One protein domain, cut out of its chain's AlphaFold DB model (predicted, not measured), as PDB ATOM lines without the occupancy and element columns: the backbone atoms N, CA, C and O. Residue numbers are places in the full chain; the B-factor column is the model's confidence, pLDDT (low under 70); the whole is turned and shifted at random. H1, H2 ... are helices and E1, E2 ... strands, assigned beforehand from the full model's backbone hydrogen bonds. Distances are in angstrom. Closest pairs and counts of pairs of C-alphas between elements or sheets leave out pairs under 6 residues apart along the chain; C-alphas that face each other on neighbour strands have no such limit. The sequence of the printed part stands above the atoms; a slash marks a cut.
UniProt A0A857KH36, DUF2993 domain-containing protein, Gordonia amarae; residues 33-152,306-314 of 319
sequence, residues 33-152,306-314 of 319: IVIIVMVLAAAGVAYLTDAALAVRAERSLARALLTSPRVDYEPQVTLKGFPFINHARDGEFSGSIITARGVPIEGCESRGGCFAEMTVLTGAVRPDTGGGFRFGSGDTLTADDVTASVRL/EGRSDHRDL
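AT A GLANCE: This is residues 33 to 152 and 306 to 314 of the 319 residues of the protein "DUF2993 domain-containing protein" of Gordonia amarae (UniProt A0A857KH36). A long helix, H1, passes beside the E1 edge of a twisted five-stranded sheet with its residues 54 to 65, while its residues 33 to 45 stick out as a free arm. At one end of that sheet the chain turns sharply between E3 and E4 and again between E5 and E6, and a small three-stranded sheet makes a corner with the large one; at the other end, residues 107 to 112 of the link between E2 and E3 stick out. The printed part has 129 residues with two named helices and eight named strands, in the order H1 E1 H2 E2 E3 E4 E5 E6 E7 E8, and its class is mixed, helices and strands. Both sheets are antiparallel, in the orders E1 - E2 - E3 - E6 - E7 and E4 - E5 - E8. The whole is loose, with a radius of gyration of the C-alphas of 17.8 A and spans of 67 by 32 by 24 A, the arm of H1 making much of the length.

IN THESE COORDINATES: Find C-alpha 33 at (9.606, -21.007, -29.128); from there H1 runs over residues 33 to 65, 47.7 A, to C-alpha 65 at (37.039, -6.078, 6.927). E1 follows at residues 76 to 80, 13.3 A, and then H2 at residues 84 to 90, 10.1 A. E2, residues 95 to 105, covers 27.5 A and bends by 69 degrees at residue 102. E3 is residues 114 to 122, 26.3 A; across a break of 2 residues it runs on, at 95 degrees, into E4, residues 125 to 127. E5, residues 140 to 143, runs on in the same manner, at 100 degrees, into E6, residues 146 to 152, 19.6 A. After the cut, read E7 at residues 306 to 309, 10.6 A, and E8 at residues 312 to 314, which ends with C-alpha 314 at (43.355, -14.074, 6.823).

HOW THE PARTS SIT: Begin at the large sheet, whose edge strands are E1 and E7. Between E1 and E2 look for N 78 and O 97, 2.8 A apart and within hydrogen-bond range. E2 and E3 are a hairpin, with N 100 and O 118 at 2.8 A. E3 and E6 have N 149 and O 119 at 2.7 A, and E6 and E7 have N 146 and O 309 at 2.8 A. H1 is on this sheet through its residues 54 to 65, at the sheet's level with a height over the sheet of 0.3 A; its closest C-alphas to E1 are those of Glu 58 and Val 77, 5.5 A apart. H1 touches H2 with residues 50 to 54 alone, the closest C-alphas being those of Asp 50 and Phe 84 at 5.9 A; they run the same way at a steep tilt of 64 degrees. In both helices every O i to N i+4 pair is within hydrogen-bond range. In the small sheet, E4 and E5 are a hairpin with N 126 and O 142 at 2.9 A, and E5 and E8 have N 314 and O 141 at 2.8 A. The closest C-alphas of E2 and E4 are those of Gly 95 and Val 125, 5.3 A apart. H1 is apart from E4, E5 and E8.

THE WHOLE: The C-alphas farthest apart are those of Ile 33 and Ser 110, 67.4 A. Without the stretches that stand free, the body of 110 residues spans 45 by 28 by 23 A. Residues 153 to 305 are cut out, and C-alphas 152 and 306 are 11.3 A apart across the gap. The link from E4 to E5, residues 128 to 139, is long. The mean pLDDT of the printed part is 94.4; residues 110 to 111 are under 70.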
ATOM      1  N   ILE A  33       9.182 -22.382 -29.424       90.06
ATOM      2  CA  ILE A  33       9.606 -21.007 -29.128       90.06
ATOM      3  C   ILE A  33       9.176 -20.607 -27.716       90.06
ATOM      4  O   ILE A  33       9.977 -20.037 -26.984       90.06
ATOM      5  N   VAL A  34       7.944 -20.928 -27.307       91.94
ATOM      6  CA  VAL A  34       7.462 -20.629 -25.949       91.94
ATOM      7  C   VAL A  34       8.292 -21.364 -24.896       91.94
ATOM      8  O   VAL A  34       8.692 -20.748 -23.913       91.94
ATOM      9  N   ILE A  35       8.615 -22.644 -25.114       94.50
ATOM     10  CA  ILE A  35       9.477 -23.417 -24.208       94.50
ATOM     11  C   ILE A  35      10.873 -22.794 -24.130       94.50
ATOM     12  O   ILE A  35      11.372 -22.577 -23.030       94.50
ATOM     13  N   ILE A  36      11.488 -22.455 -25.267       95.19
ATOM     14  CA  ILE A  36      12.816 -21.823 -25.298       95.19
ATOM     15  C   ILE A  36      12.798 -20.499 -24.532       95.19
ATOM     16  O   ILE A  36      13.660 -20.275 -23.688       95.19
ATOM     17  N   VAL A  37      11.805 -19.642 -24.776       95.81
ATOM     18  CA  VAL A  37      11.666 -18.361 -24.070       95.81
ATOM     19  C   VAL A  37      11.496 -18.577 -22.567       95.81
ATOM     20  O   VAL A  37      12.138 -17.882 -21.789       95.81
ATOM     21  N   MET A  38      10.692 -19.556 -22.148       96.00
ATOM     22  CA  MET A  38      10.513 -19.887 -20.730       96.00
ATOM     23  C   MET A  38      11.807 -20.386 -20.085       96.00
ATOM     24  O   MET A  38      12.139 -19.956 -18.983       96.00
ATOM     25  N   VAL A  39      12.560 -21.251 -20.768       97.06
ATOM     26  CA  VAL A  39      13.855 -21.747 -20.280       97.06
ATOM     27  C   VAL A  39      14.861 -20.603 -20.167       97.06
ATOM     28  O   VAL A  39      15.526 -20.481 -19.143       97.06
ATOM     29  N   LEU A  40      14.940 -19.727 -21.172       97.00
ATOM     30  CA  LEU A  40      15.817 -18.556 -21.138       97.00
ATOM     31  C   LEU A  40      15.411 -17.568 -20.039       97.00
ATOM     32  O   LEU A  40      16.278 -17.048 -19.344       97.00
ATOM     33  N   ALA A  41      14.111 -17.339 -19.839       96.75
ATOM     34  CA  ALA A  41      13.608 -16.496 -18.760       96.75
ATOM     35  C   ALA A  41      13.958 -17.082 -17.384       96.75
ATOM     36  O   ALA A  41      14.467 -16.366 -16.525       96.75
ATOM     37  N   ALA A  42      13.754 -18.388 -17.187       97.12
ATOM     38  CA  ALA A  42      14.122 -19.076 -15.953       97.12
ATOM     39  C   ALA A  42      15.639 -19.031 -15.698       97.12
ATOM     40  O   ALA A  42      16.061 -18.736 -14.581       97.12
ATOM     41  N   ALA A  43      16.459 -19.250 -16.731       96.25
ATOM     42  CA  ALA A  43      17.913 -19.130 -16.642       96.25
ATOM     43  C   ALA A  43      18.350 -17.696 -16.295       96.25
ATOM     44  O   ALA A  43      19.219 -17.507 -15.446       96.25
ATOM     45  N   GLY A  44      17.705 -16.686 -16.888       97.44
ATOM     46  CA  GLY A  44      17.937 -15.281 -16.562       97.44
ATOM     47  C   GLY A  44      17.610 -14.955 -15.102       97.44
ATOM     48  O   GLY A  44      18.412 -14.323 -14.421       97.44
ATOM     49  N   VAL A  45      16.475 -15.437 -14.585       97.69
ATOM     50  CA  VAL A  45      16.104 -15.270 -13.168       97.69
ATOM     51  C   VAL A  45      17.108 -15.964 -12.242       97.69
ATOM     52  O   VAL A  45      17.512 -15.379 -11.236       97.69
ATOM     53  N   ALA A  46      17.545 -17.180 -12.580       96.31
ATOM     54  CA  ALA A  46      18.545 -17.908 -11.801       96.31
ATOM     55  C   ALA A  46      19.886 -17.154 -11.753       96.31
ATOM     56  O   ALA A  46      20.438 -16.973 -10.671       96.31
ATOM     57  N   TYR A  47      20.356 -16.644 -12.895       97.19
ATOM     58  CA  TYR A  47      21.575 -15.837 -12.981       97.19
ATOM     59  C   TYR A  47      21.500 -14.568 -12.122       97.19
ATOM     60  O   TYR A  47      22.410 -14.287 -11.347       97.19
ATOM     61  N   LEU A  48      20.394 -13.820 -12.207       97.69
ATOM     62  CA  LEU A  48      20.204 -12.608 -11.402       97.69
ATOM     63  C   LEU A  48      20.151 -12.915  -9.901       97.69
ATOM     64  O   LEU A  48      20.654 -12.137  -9.094       97.69
ATOM     65  N   THR A  49      19.561 -14.052  -9.526       97.56
ATOM     66  CA  THR A  49      19.506 -14.496  -8.127       97.56
ATOM     67  C   THR A  49      20.899 -14.849  -7.606       97.56
ATOM     68  O   THR A  49      21.261 -14.433  -6.509       97.56
ATOM     69  N   ASP A  50      21.692 -15.570  -8.402       97.69
ATOM     70  CA  ASP A  50      23.078 -15.926  -8.086       97.69
ATOM     71  C   ASP A  50      23.950 -14.673  -7.895       97.69
ATOM     72  O   ASP A  50      24.589 -14.516  -6.854       97.69
ATOM     73  N   ALA A  51      23.865 -13.714  -8.823       96.62
ATOM     74  CA  ALA A  51      24.576 -12.440  -8.732       96.62
ATOM     75  C   ALA A  51      24.146 -11.604  -7.511       96.62
ATOM     76  O   ALA A  51      24.984 -11.013  -6.831       96.62
ATOM     77  N   ALA A  52      22.849 -11.566  -7.187       97.81
ATOM     78  CA  ALA A  52      22.356 -10.852  -6.009       97.81
ATOM     79  C   ALA A  52      22.869 -11.464  -4.694       97.81
ATOM     80  O   ALA A  52      23.156 -10.735  -3.738       97.81
ATOM     81  N   LEU A  53      22.997 -12.794  -4.636       97.75
ATOM     82  CA  LEU A  53      23.588 -13.488  -3.494       97.75
ATOM     83  C   LEU A  53      25.092 -13.220  -3.387       97.75
ATOM     84  O   LEU A  53      25.553 -12.944  -2.278       97.75
ATOM     85  N   ALA A  54      25.815 -13.204  -4.512       97.44
ATOM     86  CA  ALA A  54      27.232 -12.844  -4.553       97.44
ATOM     87  C   ALA A  54      27.470 -11.439  -3.982       97.44
ATOM     88  O   ALA A  54      28.194 -11.289  -2.999       97.44
ATOM     89  N   VAL A  55      26.745 -10.431  -4.484       97.81
ATOM     90  CA  VAL A  55      26.845  -9.037  -4.006       97.81
ATOM     91  C   VAL A  55      26.560  -8.929  -2.505       97.81
ATOM     92  O   VAL A  55      27.201  -8.158  -1.789       97.81
ATOM     93  N   ARG A  56      25.588  -9.693  -1.989       97.62
ATOM     94  CA  ARG A  56      25.273  -9.697  -0.552       97.62
ATOM     95  C   ARG A  56      26.419 -10.283   0.275       97.62
ATOM     96  O   ARG A  56      26.723  -9.735   1.338       97.62
ATOM     97  N   ALA A  57      27.014 -11.379  -0.187       97.62
ATOM     98  CA  ALA A  57      28.122 -12.040   0.488       97.62
ATOM     99  C   ALA A  57      29.387 -11.168   0.464       97.62
ATOM    100  O   ALA A  57      29.926 -10.867   1.530       97.62
ATOM    101  N   GLU A  58      29.774 -10.656  -0.705       98.19
ATOM    102  CA  GLU A  58      30.886  -9.711  -0.891       98.19
ATOM    103  C   GLU A  58      30.732  -8.482   0.003       98.19
ATOM    104  O   GLU A  58      31.667  -8.085   0.695       98.19
ATOM    105  N   ARG A  59      29.517  -7.926   0.092       97.75
ATOM    106  CA  ARG A  59      29.247  -6.802   0.989       97.75
ATOM    107  C   ARG A  59      29.382  -7.164   2.467       97.75
ATOM    108  O   ARG A  59      29.790  -6.327   3.268       97.75
ATOM    109  N   SER A  60      29.011  -8.379   2.865       97.25
ATOM    110  CA  SER A  60      29.224  -8.816   4.249       97.25
ATOM    111  C   SER A  60      30.711  -8.985   4.573       97.25
ATOM    112  O   SER A  60      31.124  -8.563   5.648       97.25
ATOM    113  N   LEU A  61      31.511  -9.479   3.620       97.56
ATOM    114  CA  LEU A  61      32.968  -9.562   3.735       97.56
ATOM    115  C   LEU A  61      33.604  -8.169   3.809       97.56
ATOM    116  O   LEU A  61      34.393  -7.903   4.711       97.56
ATOM    117  N   ALA A  62      33.187  -7.239   2.948       97.75
ATOM    118  CA  ALA A  62      33.646  -5.853   2.996       97.75
ATOM    119  C   ALA A  62      33.379  -5.198   4.362       97.75
ATOM    120  O   ALA A  62      34.251  -4.553   4.940       97.75
ATOM    121  N   ARG A  63      32.187  -5.411   4.929       97.25
ATOM    122  CA  ARG A  63      31.834  -4.901   6.264       97.25
ATOM    123  C   ARG A  63      32.582  -5.590   7.397       97.25
ATOM    124  O   ARG A  63      32.842  -4.943   8.405       97.25
ATOM    125  N   ALA A  64      32.894  -6.876   7.261       96.69
ATOM    126  CA  ALA A  64      33.729  -7.584   8.221       96.69
ATOM    127  C   ALA A  64      35.140  -6.973   8.254       96.69
ATOM    128  O   ALA A  64      35.624  -6.625   9.328       96.69
ATOM    129  N   LEU A  65      35.731  -6.727   7.080       97.06
ATOM    130  CA  LEU A  65      37.039  -6.078   6.927       97.06
ATOM    131  C   LEU A  65      37.073  -4.636   7.454       97.06
ATOM    132  O   LEU A  65      38.077  -4.212   8.017       97.06
ATOM    133  N   LEU A  66      35.962  -3.900   7.338       96.12
ATOM    134  CA  LEU A  66      35.813  -2.537   7.866       96.12
ATOM    135  C   LEU A  66      35.971  -2.451   9.398       96.12
ATOM    136  O   LEU A  66      36.095  -1.364   9.947       96.12
ATOM    137  N   THR A  67      35.950  -3.582  10.111       94.56
ATOM    138  CA  THR A  67      36.226  -3.603  11.557       94.56
ATOM    139  C   THR A  67      37.718  -3.558  11.894       94.56
ATOM    140  O   THR A  67      38.059  -3.361  13.062       94.56
ATOM    141  N   SER A  68      38.603  -3.720  10.900       93.62
ATOM    142  CA  SER A  68      40.044  -3.569  11.097       93.62
ATOM    143  C   SER A  68      40.394  -2.107  11.424       93.62
ATOM    144  O   SER A  68      39.917  -1.206  10.732       93.62
ATOM    145  N   PRO A  69      41.276  -1.837  12.409       89.62
ATOM    146  CA  PRO A  69      41.638  -0.476  12.820       89.62
ATOM    147  C   PRO A  69      42.225   0.426  11.725       89.62
ATOM    148  O   PRO A  69      42.298   1.634  11.921       89.62
ATOM    149  N   ARG A  70      42.709  -0.145  10.614       86.56
ATOM    150  CA  ARG A  70      43.361   0.592   9.513       86.56
ATOM    151  C   ARG A  70      42.445   0.852   8.319       86.56
ATOM    152  O   ARG A  70      42.865   1.487   7.355       86.56
ATOM    153  N   VAL A  71      41.227   0.322   8.343       93.25
ATOM    154  CA  VAL A  71      40.291   0.406   7.223       93.25
ATOM    155  C   VAL A  71      39.213   1.420   7.582       93.25
ATOM    156  O   VAL A  71      38.243   1.094   8.251       93.25
ATOM    157  N   ASP A  72      39.380   2.659   7.121       92.25
ATOM    158  CA  ASP A  72      38.425   3.743   7.403       92.25
ATOM    159  C   ASP A  72      37.206   3.728   6.462       92.25
ATOM    160  O   ASP A  72      36.138   4.256   6.782       92.25
ATOM    161  N   TYR A  73      37.351   3.118   5.281       94.44
ATOM    162  CA  TYR A  73      36.338   3.087   4.224       94.44
ATOM    163  C   TYR A  73      35.986   1.650   3.830       94.44
ATOM    164  O   TYR A  73      36.869   0.798   3.769       94.44
ATOM    165  N   GLU A  74      34.706   1.385   3.511       96.31
ATOM    166  CA  GLU A  74      34.231   0.056   3.070       96.31
ATOM    167  C   GLU A  74      35.081  -0.416   1.866       96.31
ATOM    168  O   GLU A  74      35.059   0.243   0.816       96.31
ATOM    169  N   PRO A  75      35.859  -1.509   2.002       97.44
ATOM    170  CA  PRO A  75      36.704  -2.000   0.927       97.44
ATOM    171  C   PRO A  75      35.854  -2.607  -0.186       97.44
ATOM    172  O   PRO A  75      34.732  -3.071   0.022       97.44
ATOM    173  N   GLN A  76      36.402  -2.619  -1.393       98.06
ATOM    174  CA  GLN A  76      35.803  -3.325  -2.518       98.06
ATOM    175  C   GLN A  76      36.214  -4.785  -2.440       98.06
ATOM    176  O   GLN A  76      37.388  -5.084  -2.245       98.06
ATOM    177  N   VAL A  77      35.249  -5.683  -2.576       98.00
ATOM    178  CA  VAL A  77      35.477  -7.120  -2.478       98.00
ATOM    179  C   VAL A  77      34.782  -7.797  -3.642       98.00
ATOM    180  O   VAL A  77      33.611  -7.529  -3.892       98.00
ATOM    181  N   THR A  78      35.499  -8.703  -4.294       97.94
ATOM    182  CA  THR A  78      34.964  -9.594  -5.319       97.94
ATOM    183  C   THR A  78      35.358 -11.024  -4.987       97.94
ATOM    184  O   THR A  78      36.548 -11.313  -4.839       97.94
ATOM    185  N   LEU A  79      34.385 -11.929  -4.909       97.50
ATOM    186  CA  LEU A  79      34.618 -13.366  -4.761       97.50
ATOM    187  C   LEU A  79      34.576 -14.027  -6.143       97.50
ATOM    188  O   LEU A  79      33.648 -13.829  -6.922       97.50
ATOM    189  N   LYS A  80      35.603 -14.810  -6.474       96.31
ATOM    190  CA  LYS A  80      35.713 -15.500  -7.763       96.31
ATOM    191  C   LYS A  80      35.031 -16.865  -7.701       96.31
ATOM    192  O   LYS A  80      35.252 -17.644  -6.775       96.31
ATOM    193  N   GLY A  81      34.286 -17.174  -8.757       91.69
ATOM    194  CA  GLY A  81      33.603 -18.454  -8.949       91.69
ATOM    195  C   GLY A  81      32.195 -18.242  -9.500       91.69
ATOM    196  O   GLY A  81      31.483 -17.345  -9.057       91.69
ATOM    197  N   PHE A  82      31.795 -19.046 -10.484       93.81
ATOM    198  CA  PHE A  82      30.455 -18.992 -11.071       93.81
ATOM    199  C   PHE A  82      29.957 -20.406 -11.407       93.81
ATOM    200  O   PHE A  82      30.680 -21.140 -12.086       93.81
ATOM    201  N   PRO A  83      28.717 -20.782 -11.031       95.19
ATOM    202  CA  PRO A  83      27.742 -20.020 -10.233       95.19
ATOM    203  C   PRO A  83      28.171 -19.819  -8.773       95.19
ATOM    204  O   PRO A  83      28.683 -20.747  -8.145       95.19
ATOM    205  N   PHE A  84      27.926 -18.633  -8.216       97.31
ATOM    206  CA  PHE A  84      28.295 -18.267  -6.845       97.31
ATOM    207  C   PHE A  84      27.703 -19.222  -5.802       97.31
ATOM    208  O   PHE A  84      28.402 -19.644  -4.883       97.31
ATOM    209  N   ILE A  85      26.427 -19.598  -5.944       96.56
ATOM    210  CA  ILE A  85      25.708 -20.444  -4.976       96.56
ATOM    211  C   ILE A  85      26.417 -21.784  -4.750       96.56
ATOM    212  O   ILE A  85      26.383 -22.290  -3.629       96.56
ATOM    213  N   ASN A  86      27.038 -22.361  -5.782       95.94
ATOM    214  CA  ASN A  86      27.740 -23.639  -5.656       95.94
ATOM    215  C   ASN A  86      28.983 -23.469  -4.775       95.94
ATOM    216  O   ASN A  86      29.076 -24.093  -3.725       95.94
ATOM    217  N   HIS A  87      29.844 -22.514  -5.127       96.19
ATOM    218  CA  HIS A  87      31.040 -22.169  -4.352       96.19
ATOM    219  C   HIS A  87      30.719 -21.781  -2.901       96.19
ATOM    220  O   HIS A  87      31.369 -22.233  -1.961       96.19
ATOM    221  N   ALA A  88      29.660 -20.996  -2.694       95.75
ATOM    222  CA  ALA A  88      29.231 -20.583  -1.365       95.75
ATOM    223  C   ALA A  88      28.680 -21.742  -0.514       95.75
ATOM    224  O   ALA A  88      28.802 -21.696   0.709       95.75
ATOM    225  N   ARG A  89      28.071 -22.768  -1.124       96.06
ATOM    226  CA  ARG A  89      27.629 -23.986  -0.415       96.06
ATOM    227  C   ARG A  89      28.789 -24.899  -0.063       96.06
ATOM    228  O   ARG A  89      28.783 -25.455   1.027       96.06
ATOM    229  N   ASP A  90      29.742 -25.026  -0.977       94.50
ATOM    230  CA  ASP A  90      30.917 -25.874  -0.797       94.50
ATOM    231  C   ASP A  90      31.939 -25.234   0.160       94.50
ATOM    232  O   ASP A  90      32.846 -25.909   0.637       94.50
ATOM    233  N   GLY A  91      31.779 -23.941   0.471       94.81
ATOM    234  CA  GLY A  91      32.692 -23.207   1.345       94.81
ATOM    235  C   GLY A  91      34.047 -22.954   0.685       94.81
ATOM    236  O   GLY A  91      35.050 -22.801   1.375       94.81
ATOM    237  N   GLU A  92      34.090 -22.912  -0.647       95.56
ATOM    238  CA  GLU A  92      35.329 -22.777  -1.405       95.56
ATOM    239  C   GLU A  92      35.130 -21.889  -2.633       95.56
ATOM    240  O   GLU A  92      34.343 -22.182  -3.538       95.56
ATOM    241  N   PHE A  93      35.901 -20.809  -2.683       97.06
ATOM    242  CA  PHE A  93      35.954 -19.899  -3.819       97.06
ATOM    243  C   PHE A  93      37.276 -20.067  -4.549       97.06
ATOM    244  O   PHE A  93      38.311 -20.269  -3.922       97.06
ATOM    245  N   SER A  94      37.277 -19.895  -5.871       95.88
ATOM    246  CA  SER A  94      38.512 -19.948  -6.674       95.88
ATOM    247  C   SER A  94      39.440 -18.751  -6.427       95.88
ATOM    248  O   SER A  94      40.558 -18.717  -6.930       95.88
ATOM    249  N   GLY A  95      38.962 -17.761  -5.674       96.88
ATOM    250  CA  GLY A  95      39.765 -16.733  -5.040       96.88
ATOM    251  C   GLY A  95      39.011 -15.444  -4.809       96.88
ATOM    252  O   GLY A  95      37.784 -15.408  -4.878       96.88
ATOM    253  N   SER A  96      39.738 -14.376  -4.520       97.38
ATOM    254  CA  SER A  96      39.146 -13.089  -4.178       97.38
ATOM    255  C   SER A  96      40.016 -11.927  -4.637       97.38
ATOM    256  O   SER A  96      41.206 -12.081  -4.929       97.38
ATOM    257  N   ILE A  97      39.380 -10.768  -4.762       98.25
ATOM    258  CA  ILE A  97      40.028  -9.478  -4.971       98.25
ATOM    259  C   ILE A  97      39.496  -8.551  -3.892       98.25
ATOM    260  O   ILE A  97      38.284  -8.377  -3.788       98.25
ATOM    261  N   ILE A  98      40.387  -7.980  -3.090       98.25
ATOM    262  CA  ILE A  98      40.039  -7.036  -2.029       98.25
ATOM    263  C   ILE A  98      40.828  -5.757  -2.271       98.25
ATOM    264  O   ILE A  98      42.050  -5.805  -2.333       98.25
ATOM    265  N   THR A  99      40.151  -4.618  -2.374       98.12
ATOM    266  CA  THR A  99      40.785  -3.308  -2.545       98.12
ATOM    267  C   THR A  99      40.320  -2.354  -1.450       98.12
ATOM    268  O   THR A  99      39.161  -1.939  -1.413       98.12
ATOM    269  N   ALA A 100      41.240  -1.986  -0.560       97.19
ATOM    270  CA  ALA A 100      41.041  -0.994   0.488       97.19
ATOM    271  C   ALA A 100      41.717   0.318   0.080       97.19
ATOM    272  O   ALA A 100      42.903   0.347  -0.236       97.19
ATOM    273  N   ARG A 101      40.967   1.420   0.079       95.19
ATOM    274  CA  ARG A 101      41.471   2.750  -0.295       95.19
ATOM    275  C   ARG A 101      41.549   3.642   0.926       95.19
ATOM    276  O   ARG A 101      40.745   3.490   1.841       95.19
ATOM    277  N   GLY A 102      42.452   4.615   0.890       92.81
ATOM    278  CA  GLY A 102      42.545   5.603   1.959       92.81
ATOM    279  C   GLY A 102      43.144   5.034   3.243       92.81
ATOM    280  O   GLY A 102      42.800   5.517   4.311       92.81
ATOM    281  N   VAL A 103      43.996   4.005   3.160       93.38
ATOM    282  CA  VAL A 103      44.616   3.406   4.349       93.38
ATOM    283  C   VAL A 103      45.717   4.340   4.856       93.38
ATOM    284  O   VAL A 103      46.628   4.635   4.077       93.38
ATOM    285  N   PRO A 104      45.662   4.824   6.108       91.44
ATOM    286  CA  PRO A 104      46.610   5.812   6.608       91.44
ATOM    287  C   PRO A 104      48.034   5.252   6.692       91.44
ATOM    288  O   PRO A 104      48.259   4.106   7.088       91.44
ATOM    289  N   ILE A 105      49.005   6.095   6.341       89.31
ATOM    290  CA  ILE A 105      50.439   5.830   6.474       89.31
ATOM    291  C   ILE A 105      51.010   6.791   7.514       89.31
ATOM    292  O   ILE A 105      50.748   7.996   7.483       89.31
ATOM    293  N   GLU A 106      51.821   6.265   8.424       85.38
ATOM    294  CA  GLU A 106      52.519   7.075   9.418       85.38
ATOM    295  C   GLU A 106      53.598   7.965   8.772       85.38
ATOM    296  O   GLU A 106      54.179   7.634   7.739       85.38
ATOM    297  N   GLY A 107      53.913   9.093   9.414       79.00
ATOM    298  CA  GLY A 107      55.049   9.945   9.034       79.00
ATOM    299  C   GLY A 107      54.720  11.197   8.215       79.00
ATOM    300  O   GLY A 107      55.640  11.902   7.807       79.00
ATOM    301  N   CYS A 108      53.445  11.524   8.009       75.69
ATOM    302  CA  CYS A 108      53.024  12.752   7.319       75.69
ATOM    303  C   CYS A 108      51.659  13.254   7.812       75.69
ATOM    304  O   CYS A 108      50.721  13.451   7.047       75.69
ATOM    305  N   GLU A 109      51.557  13.507   9.115       70.56
ATOM    306  CA  GLU A 109      50.330  14.000   9.764       70.56
ATOM    307  C   GLU A 109      49.941  15.432   9.342       70.56
ATOM    308  O   GLU A 109      48.829  15.896   9.596       70.56
ATOM    309  N   SER A 110      50.842  16.150   8.664       66.50
ATOM    310  CA  SER A 110      50.556  17.482   8.138       66.50
ATOM    311  C   SER A 110      49.653  17.419   6.894       66.50
ATOM    312  O   SER A 110      49.679  16.464   6.122       66.50
ATOM    313  N   ARG A 111      48.834  18.459   6.677       67.00
ATOM    314  CA  ARG A 111      48.013  18.645   5.457       67.00
ATOM    315  C   ARG A 111      47.104  17.461   5.079       67.00
ATOM    316  O   ARG A 111      46.919  17.178   3.897       67.00
ATOM    317  N   GLY A 112      46.480  16.835   6.074       75.19
ATOM    318  CA  GLY A 112      45.430  15.840   5.852       75.19
ATOM    319  C   GLY A 112      45.913  14.394   5.762       75.19
ATOM    320  O   GLY A 112      45.093  13.548   5.434       75.19
ATOM    321  N   GLY A 113      47.181  14.106   6.081       86.62
ATOM    322  CA  GLY A 113      47.708  12.740   6.144       86.62
ATOM    323  C   GLY A 113      48.280  12.230   4.820       86.62
ATOM    324  O   GLY A 113      48.118  12.853   3.761       86.62
ATOM    325  N   CYS A 114      48.923  11.061   4.873       90.44
ATOM    326  CA  CYS A 114      49.143  10.249   3.682       90.44
ATOM    327  C   CYS A 114      48.345   8.968   3.752       90.44
ATOM    328  O   CYS A 114      48.154   8.385   4.819       90.44
ATOM    329  N   PHE A 115      47.950   8.516   2.575       92.56
ATOM    330  CA  PHE A 115      47.158   7.323   2.412       92.56
ATOM    331  C   PHE A 115      47.720   6.457   1.295       92.56
ATOM    332  O   PHE A 115      48.306   6.963   0.337       92.56
ATOM    333  N   ALA A 116      47.500   5.155   1.411       94.19
ATOM    334  CA  ALA A 116      47.745   4.196   0.350       94.19
ATOM    335  C   ALA A 116      46.444   3.533  -0.107       94.19
ATOM    336  O   ALA A 116      45.439   3.482   0.611       94.19
ATOM    337  N   GLU A 117      46.494   2.982  -1.314       96.25
ATOM    338  CA  GLU A 117      45.556   1.962  -1.760       96.25
ATOM    339  C   GLU A 117      46.209   0.592  -1.594       96.25
ATOM    340  O   GLU A 117      47.344   0.379  -2.010       96.25
ATOM    341  N   MET A 118      45.497  -0.343  -0.977       96.94
ATOM    342  CA  MET A 118      45.933  -1.720  -0.803       96.94
ATOM    343  C   MET A 118      45.052  -2.629  -1.636       96.94
ATOM    344  O   MET A 118      43.830  -2.563  -1.530       96.94
ATOM    345  N   THR A 119      45.660  -3.496  -2.434       97.81
ATOM    346  CA  THR A 119      44.950  -4.522  -3.194       97.81
ATOM    347  C   THR A 119      45.478  -5.893  -2.818       97.81
ATOM    348  O   THR A 119      46.675  -6.101  -2.680       97.81
ATOM    349  N   VAL A 120      44.578  -6.848  -2.647       98.19
ATOM    350  CA  VAL A 120      44.897  -8.233  -2.332       98.19
ATOM    351  C   VAL A 120      44.233  -9.094  -3.380       98.19
ATOM    352  O   VAL A 120      43.027  -9.011  -3.603       98.19
ATOM    353  N   LEU A 121      45.038  -9.929  -4.010       98.19
ATOM    354  CA  LEU A 121      44.603 -10.998  -4.883       98.19
ATOM    355  C   LEU A 121      44.874 -12.305  -4.160       98.19
ATOM    356  O   LEU A 121      45.998 -12.542  -3.724       98.19
ATOM    357  N   THR A 122      43.857 -13.146  -4.051       98.19
ATOM    358  CA  THR A 122      44.035 -14.493  -3.513       98.19
ATOM    359  C   THR A 122      43.803 -15.533  -4.600       98.19
ATOM    360  O   THR A 122      42.943 -15.348  -5.480       98.19
ATOM    361  N   GLY A 123      44.526 -16.645  -4.486       97.06
ATOM    362  CA  GLY A 123      44.114 -17.943  -5.007       97.06
ATOM    363  C   GLY A 123      42.882 -18.460  -4.276       97.06
ATOM    364  O   GLY A 123      42.146 -17.671  -3.677       97.06
ATOM    365  N   ALA A 124      42.644 -19.771  -4.317       96.88
ATOM    366  CA  ALA A 124      41.454 -20.349  -3.703       96.88
ATOM    367  C   ALA A 124      41.348 -19.983  -2.213       96.88
ATOM    368  O   ALA A 124      42.348 -19.958  -1.494       96.88
ATOM    369  N   VAL A 125      40.135 -19.645  -1.770       97.00
ATOM    370  CA  VAL A 125      39.857 -19.223  -0.390       97.00
ATOM    371  C   VAL A 125      38.735 -20.042   0.218       97.00
ATOM    372  O   VAL A 125      37.706 -20.281  -0.421       97.00
ATOM    373  N   ARG A 126      38.935 -20.439   1.476       97.00
ATOM    374  CA  ARG A 126      38.001 -21.248   2.261       97.00
ATOM    375  C   ARG A 126      37.688 -20.536   3.580       97.00
ATOM    376  O   ARG A 126      38.618 -20.268   4.340       97.00
ATOM    377  N   PRO A 127      36.421 -20.185   3.856       95.81
ATOM    378  CA  PRO A 127      36.023 -19.625   5.143       95.81
ATOM    379  C   PRO A 127      35.974 -20.714   6.219       95.81
ATOM    380  O   PRO A 127      35.465 -21.809   5.978       95.81
ATOM    381  N   ASP A 128      36.431 -20.398   7.426       93.88
ATOM    382  CA  ASP A 128      36.407 -21.306   8.583       93.88
ATOM    383  C   ASP A 128      34.991 -21.696   9.050       93.88
ATOM    384  O   ASP A 128      34.782 -22.774   9.608       93.88
ATOM    385  N   THR A 129      33.991 -20.859   8.768       86.44
ATOM    386  CA  THR A 129      32.574 -21.104   9.090       86.44
ATOM    387  C   THR A 129      31.906 -22.176   8.215       86.44
ATOM    388  O   THR A 129      30.754 -22.542   8.465       86.44
ATOM    389  N   GLY A 130      32.602 -22.696   7.196       75.81
ATOM    390  CA  GLY A 130      32.136 -23.785   6.329       75.81
ATOM    391  C   GLY A 130      31.115 -23.382   5.259       75.81
ATOM    392  O   GLY A 130      30.700 -24.230   4.473       75.81
ATOM    393  N   GLY A 131      30.707 -22.108   5.190       86.12
ATOM    394  CA  GLY A 131      29.801 -21.593   4.162       86.12
ATOM    395  C   GLY A 131      30.125 -20.153   3.759       86.12
ATOM    396  O   GLY A 131      30.511 -19.331   4.579       86.12
ATOM    397  N   GLY A 132      29.936 -19.827   2.482       91.75
ATOM    398  CA  GLY A 132      30.364 -18.559   1.880       91.75
ATOM    399  C   GLY A 132      29.263 -17.513   1.665       91.75
ATOM    400  O   GLY A 132      29.457 -16.559   0.918       91.75
ATOM    401  N   PHE A 133      28.079 -17.688   2.261       94.75
ATOM    402  CA  PHE A 133      26.939 -16.779   2.048       94.75
ATOM    403  C   PHE A 133      26.990 -15.498   2.889       94.75
ATOM    404  O   PHE A 133      26.294 -14.526   2.579       94.75
ATOM    405  N   ARG A 134      27.748 -15.508   3.989       95.44
ATOM    406  CA  ARG A 134      27.882 -14.378   4.905       95.44
ATOM    407  C   ARG A 134      29.186 -14.492   5.682       95.44
ATOM    408  O   ARG A 134      29.504 -15.576   6.146       95.44
ATOM    409  N   PHE A 135      29.832 -13.354   5.896       96.38
ATOM    410  CA  PHE A 135      31.065 -13.236   6.666       96.38
ATOM    411  C   PHE A 135      30.862 -12.330   7.887       96.38
ATOM    412  O   PHE A 135      30.139 -11.325   7.821       96.38
ATOM    413  N   GLY A 136      31.461 -12.714   9.009       95.06
ATOM    414  CA  GLY A 136      31.566 -11.960  10.254       95.06
ATOM    415  C   GLY A 136      32.983 -11.435  10.483       95.06
ATOM    416  O   GLY A 136      33.948 -11.946   9.937       95.06
ATOM    417  N   SER A 137      33.135 -10.400  11.311       94.25
ATOM    418  CA  SER A 137      34.450  -9.803  11.601       94.25
ATOM    419  C   SER A 137      35.422 -10.740  12.323       94.25
ATOM    420  O   SER A 137      36.623 -10.511  12.279       94.25
ATOM    421  N   GLY A 138      34.916 -11.759  13.021       94.62
ATOM    422  CA  GLY A 138      35.741 -12.754  13.710       94.62
ATOM    423  C   GLY A 138      36.127 -13.956  12.849       94.62
ATOM    424  O   GLY A 138      36.837 -14.820  13.351       94.62
ATOM    425  N   ASP A 139      35.648 -14.023  11.607       96.12
ATOM    426  CA  ASP A 139      35.893 -15.160  10.724       96.12
ATOM    427  C   ASP A 139      37.319 -15.097  10.159       96.12
ATOM    428  O   ASP A 139      37.934 -14.025  10.055       96.12
ATOM    429  N   THR A 140      37.819 -16.256   9.743       97.00
ATOM    430  CA  THR A 140      39.118 -16.398   9.081       97.00
ATOM    431  C   THR A 140      38.936 -16.981   7.684       97.00
ATOM    432  O   THR A 140      38.179 -17.933   7.485       97.00
ATOM    433  N   LEU A 141      39.638 -16.416   6.699       96.94
ATOM    434  CA  LEU A 141      39.730 -16.980   5.352       96.94
ATOM    435  C   LEU A 141      41.088 -17.649   5.172       96.94
ATOM    436  O   LEU A 141      42.114 -16.973   5.182       96.94
ATOM    437  N   THR A 142      41.103 -18.956   4.958       97.56
ATOM    438  CA  THR A 142      42.319 -19.675   4.582       97.56
ATOM    439  C   THR A 142      42.516 -19.551   3.077       97.56
ATOM    440  O   THR A 142      41.661 -19.986   2.303       97.56
ATOM    441  N   ALA A 143      43.621 -18.935   2.663       97.69
ATOM    442  CA  ALA A 143      43.973 -18.710   1.265       97.69
ATOM    443  C   ALA A 143      45.141 -19.602   0.824       97.69
ATOM    444  O   ALA A 143      46.156 -19.684   1.518       97.69
ATOM    445  N   ASP A 144      45.004 -20.216  -0.354       97.00
ATOM    446  CA  ASP A 144      46.023 -21.076  -0.977       97.00
ATOM    447  C   ASP A 144      47.174 -20.285  -1.604       97.00
ATOM    448  O   ASP A 144      48.231 -20.837  -1.836       97.00
ATOM    449  N   ASP A 145      46.978 -19.010  -1.918       97.44
ATOM    450  CA  ASP A 145      48.047 -18.065  -2.219       97.44
ATOM    451  C   ASP A 145      47.501 -16.649  -2.046       97.44
ATOM    452  O   ASP A 145      46.298 -16.397  -2.180       97.44
ATOM    453  N   VAL A 146      48.382 -15.720  -1.694       98.00
ATOM    454  CA  VAL A 146      48.041 -14.322  -1.457       98.00
ATOM    455  C   VAL A 146      49.119 -13.445  -2.061       98.00
ATOM    456  O   VAL A 146      50.284 -13.512  -1.671       98.00
ATOM    457  N   THR A 147      48.717 -12.574  -2.979       98.00
ATOM    458  CA  THR A 147      49.516 -11.445  -3.448       98.00
ATOM    459  C   THR A 147      48.875 -10.168  -2.935       98.00
ATOM    460  O   THR A 147      47.781  -9.800  -3.356       98.00
ATOM    461  N   ALA A 148      49.557  -9.488  -2.021       97.19
ATOM    462  CA  ALA A 148      49.157  -8.182  -1.527       97.19
ATOM    463  C   ALA A 148      50.022  -7.106  -2.173       97.19
ATOM    464  O   ALA A 148      51.234  -7.270  -2.306       97.19
ATOM    465  N   SER A 149      49.415  -5.992  -2.543       96.44
ATOM    466  CA  SER A 149      50.098  -4.836  -3.085       96.44
ATOM    467  C   SER A 149      49.623  -3.559  -2.410       96.44
ATOM    468  O   SER A 149      48.461  -3.421  -2.033       96.44
ATOM    469  N   VAL A 150      50.549  -2.625  -2.240       96.31
ATOM    470  CA  VAL A 150      50.311  -1.290  -1.712       96.31
ATOM    471  C   VAL A 150      50.766  -0.302  -2.767       96.31
ATOM    472  O   VAL A 150      51.927  -0.295  -3.176       96.31
ATOM    473  N   ARG A 151      49.828   0.517  -3.225       95.62
ATOM    474  CA  ARG A 151      50.028   1.560  -4.217       95.62
ATOM    475  C   ARG A 151      50.112   2.904  -3.504       95.62
ATOM    476  O   ARG A 151      49.173   3.326  -2.827       95.62
ATOM    477  N   LEU A 152      51.255   3.558  -3.669       94.50
ATOM    478  CA  LEU A 152      51.542   4.895  -3.173       94.50
ATOM    479  C   LEU A 152      51.609   5.850  -4.364       94.50
ATOM    480  O   LEU A 152      52.495   5.736  -5.211       94.50
ATOM    481  N   GLU A 306      54.857  -4.842  -3.315       96.19
ATOM    482  CA  GLU A 306      54.139  -6.119  -3.318       96.19
ATOM    483  C   GLU A 306      54.734  -7.089  -2.299       96.19
ATOM    484  O   GLU A 306      55.938  -7.081  -2.048       96.19
ATOM    485  N   GLY A 307      53.892  -7.954  -1.744       96.31
ATOM    486  CA  GLY A 307      54.250  -9.085  -0.895       96.31
ATOM    487  C   GLY A 307      53.473 -10.328  -1.323       96.31
ATOM    488  O   GLY A 307      52.316 -10.226  -1.739       96.31
ATOM    489  N   ARG A 308      54.094 -11.505  -1.224       96.75
ATOM    490  CA  ARG A 308      53.480 -12.790  -1.599       96.75
ATOM    491  C   ARG A 308      53.569 -13.815  -0.471       96.75
ATOM    492  O   ARG A 308      54.499 -13.767   0.332       96.75
ATOM    493  N   SER A 309      52.598 -14.722  -0.412       96.81
ATOM    494  CA  SER A 309      52.536 -15.838   0.539       96.81
ATOM    495  C   SER A 309      51.804 -17.017  -0.103       96.81
ATOM    496  O   SER A 309      50.709 -16.817  -0.613       96.81
ATOM    497  N   ASP A 310      52.364 -18.225  -0.039       93.69
ATOM    498  CA  ASP A 310      51.779 -19.442  -0.643       93.69
ATOM    499  C   ASP A 310      50.712 -20.113   0.232       93.69
ATOM    500  O   ASP A 310      50.141 -21.121  -0.137       93.69
ATOM    501  N   HIS A 311      50.511 -19.658   1.463       95.25
ATOM    502  CA  HIS A 311      49.396 -20.081   2.304       95.25
ATOM    503  C   HIS A 311      49.236 -19.051   3.407       95.25
ATOM    504  O   HIS A 311      50.241 -18.605   3.980       95.25
ATOM    505  N   ARG A 312      48.009 -18.620   3.695       96.56
ATOM    506  CA  ARG A 312      47.785 -17.669   4.783       96.56
ATOM    507  C   ARG A 312      46.367 -17.744   5.318       96.56
ATOM    508  O   ARG A 312      45.411 -17.695   4.550       96.56
ATOM    509  N   ASP A 313      46.264 -17.741   6.638       97.06
ATOM    510  CA  ASP A 313      45.017 -17.478   7.338       97.06
ATOM    511  C   ASP A 313      44.816 -15.966   7.474       97.06
ATOM    512  O   ASP A 313      45.657 -15.240   8.014       97.06
ATOM    513  N   LEU A 314      43.705 -15.483   6.929       96.38
ATOM    514  CA  LEU A 314      43.355 -14.074   6.823       96.38
ATOM    515  C   LEU A 314      42.219 -13.764   7.800       96.38
ATOM    516  O   LEU A 314      41.044 -13.955   7.482       96.38
TER     517      LEU A 314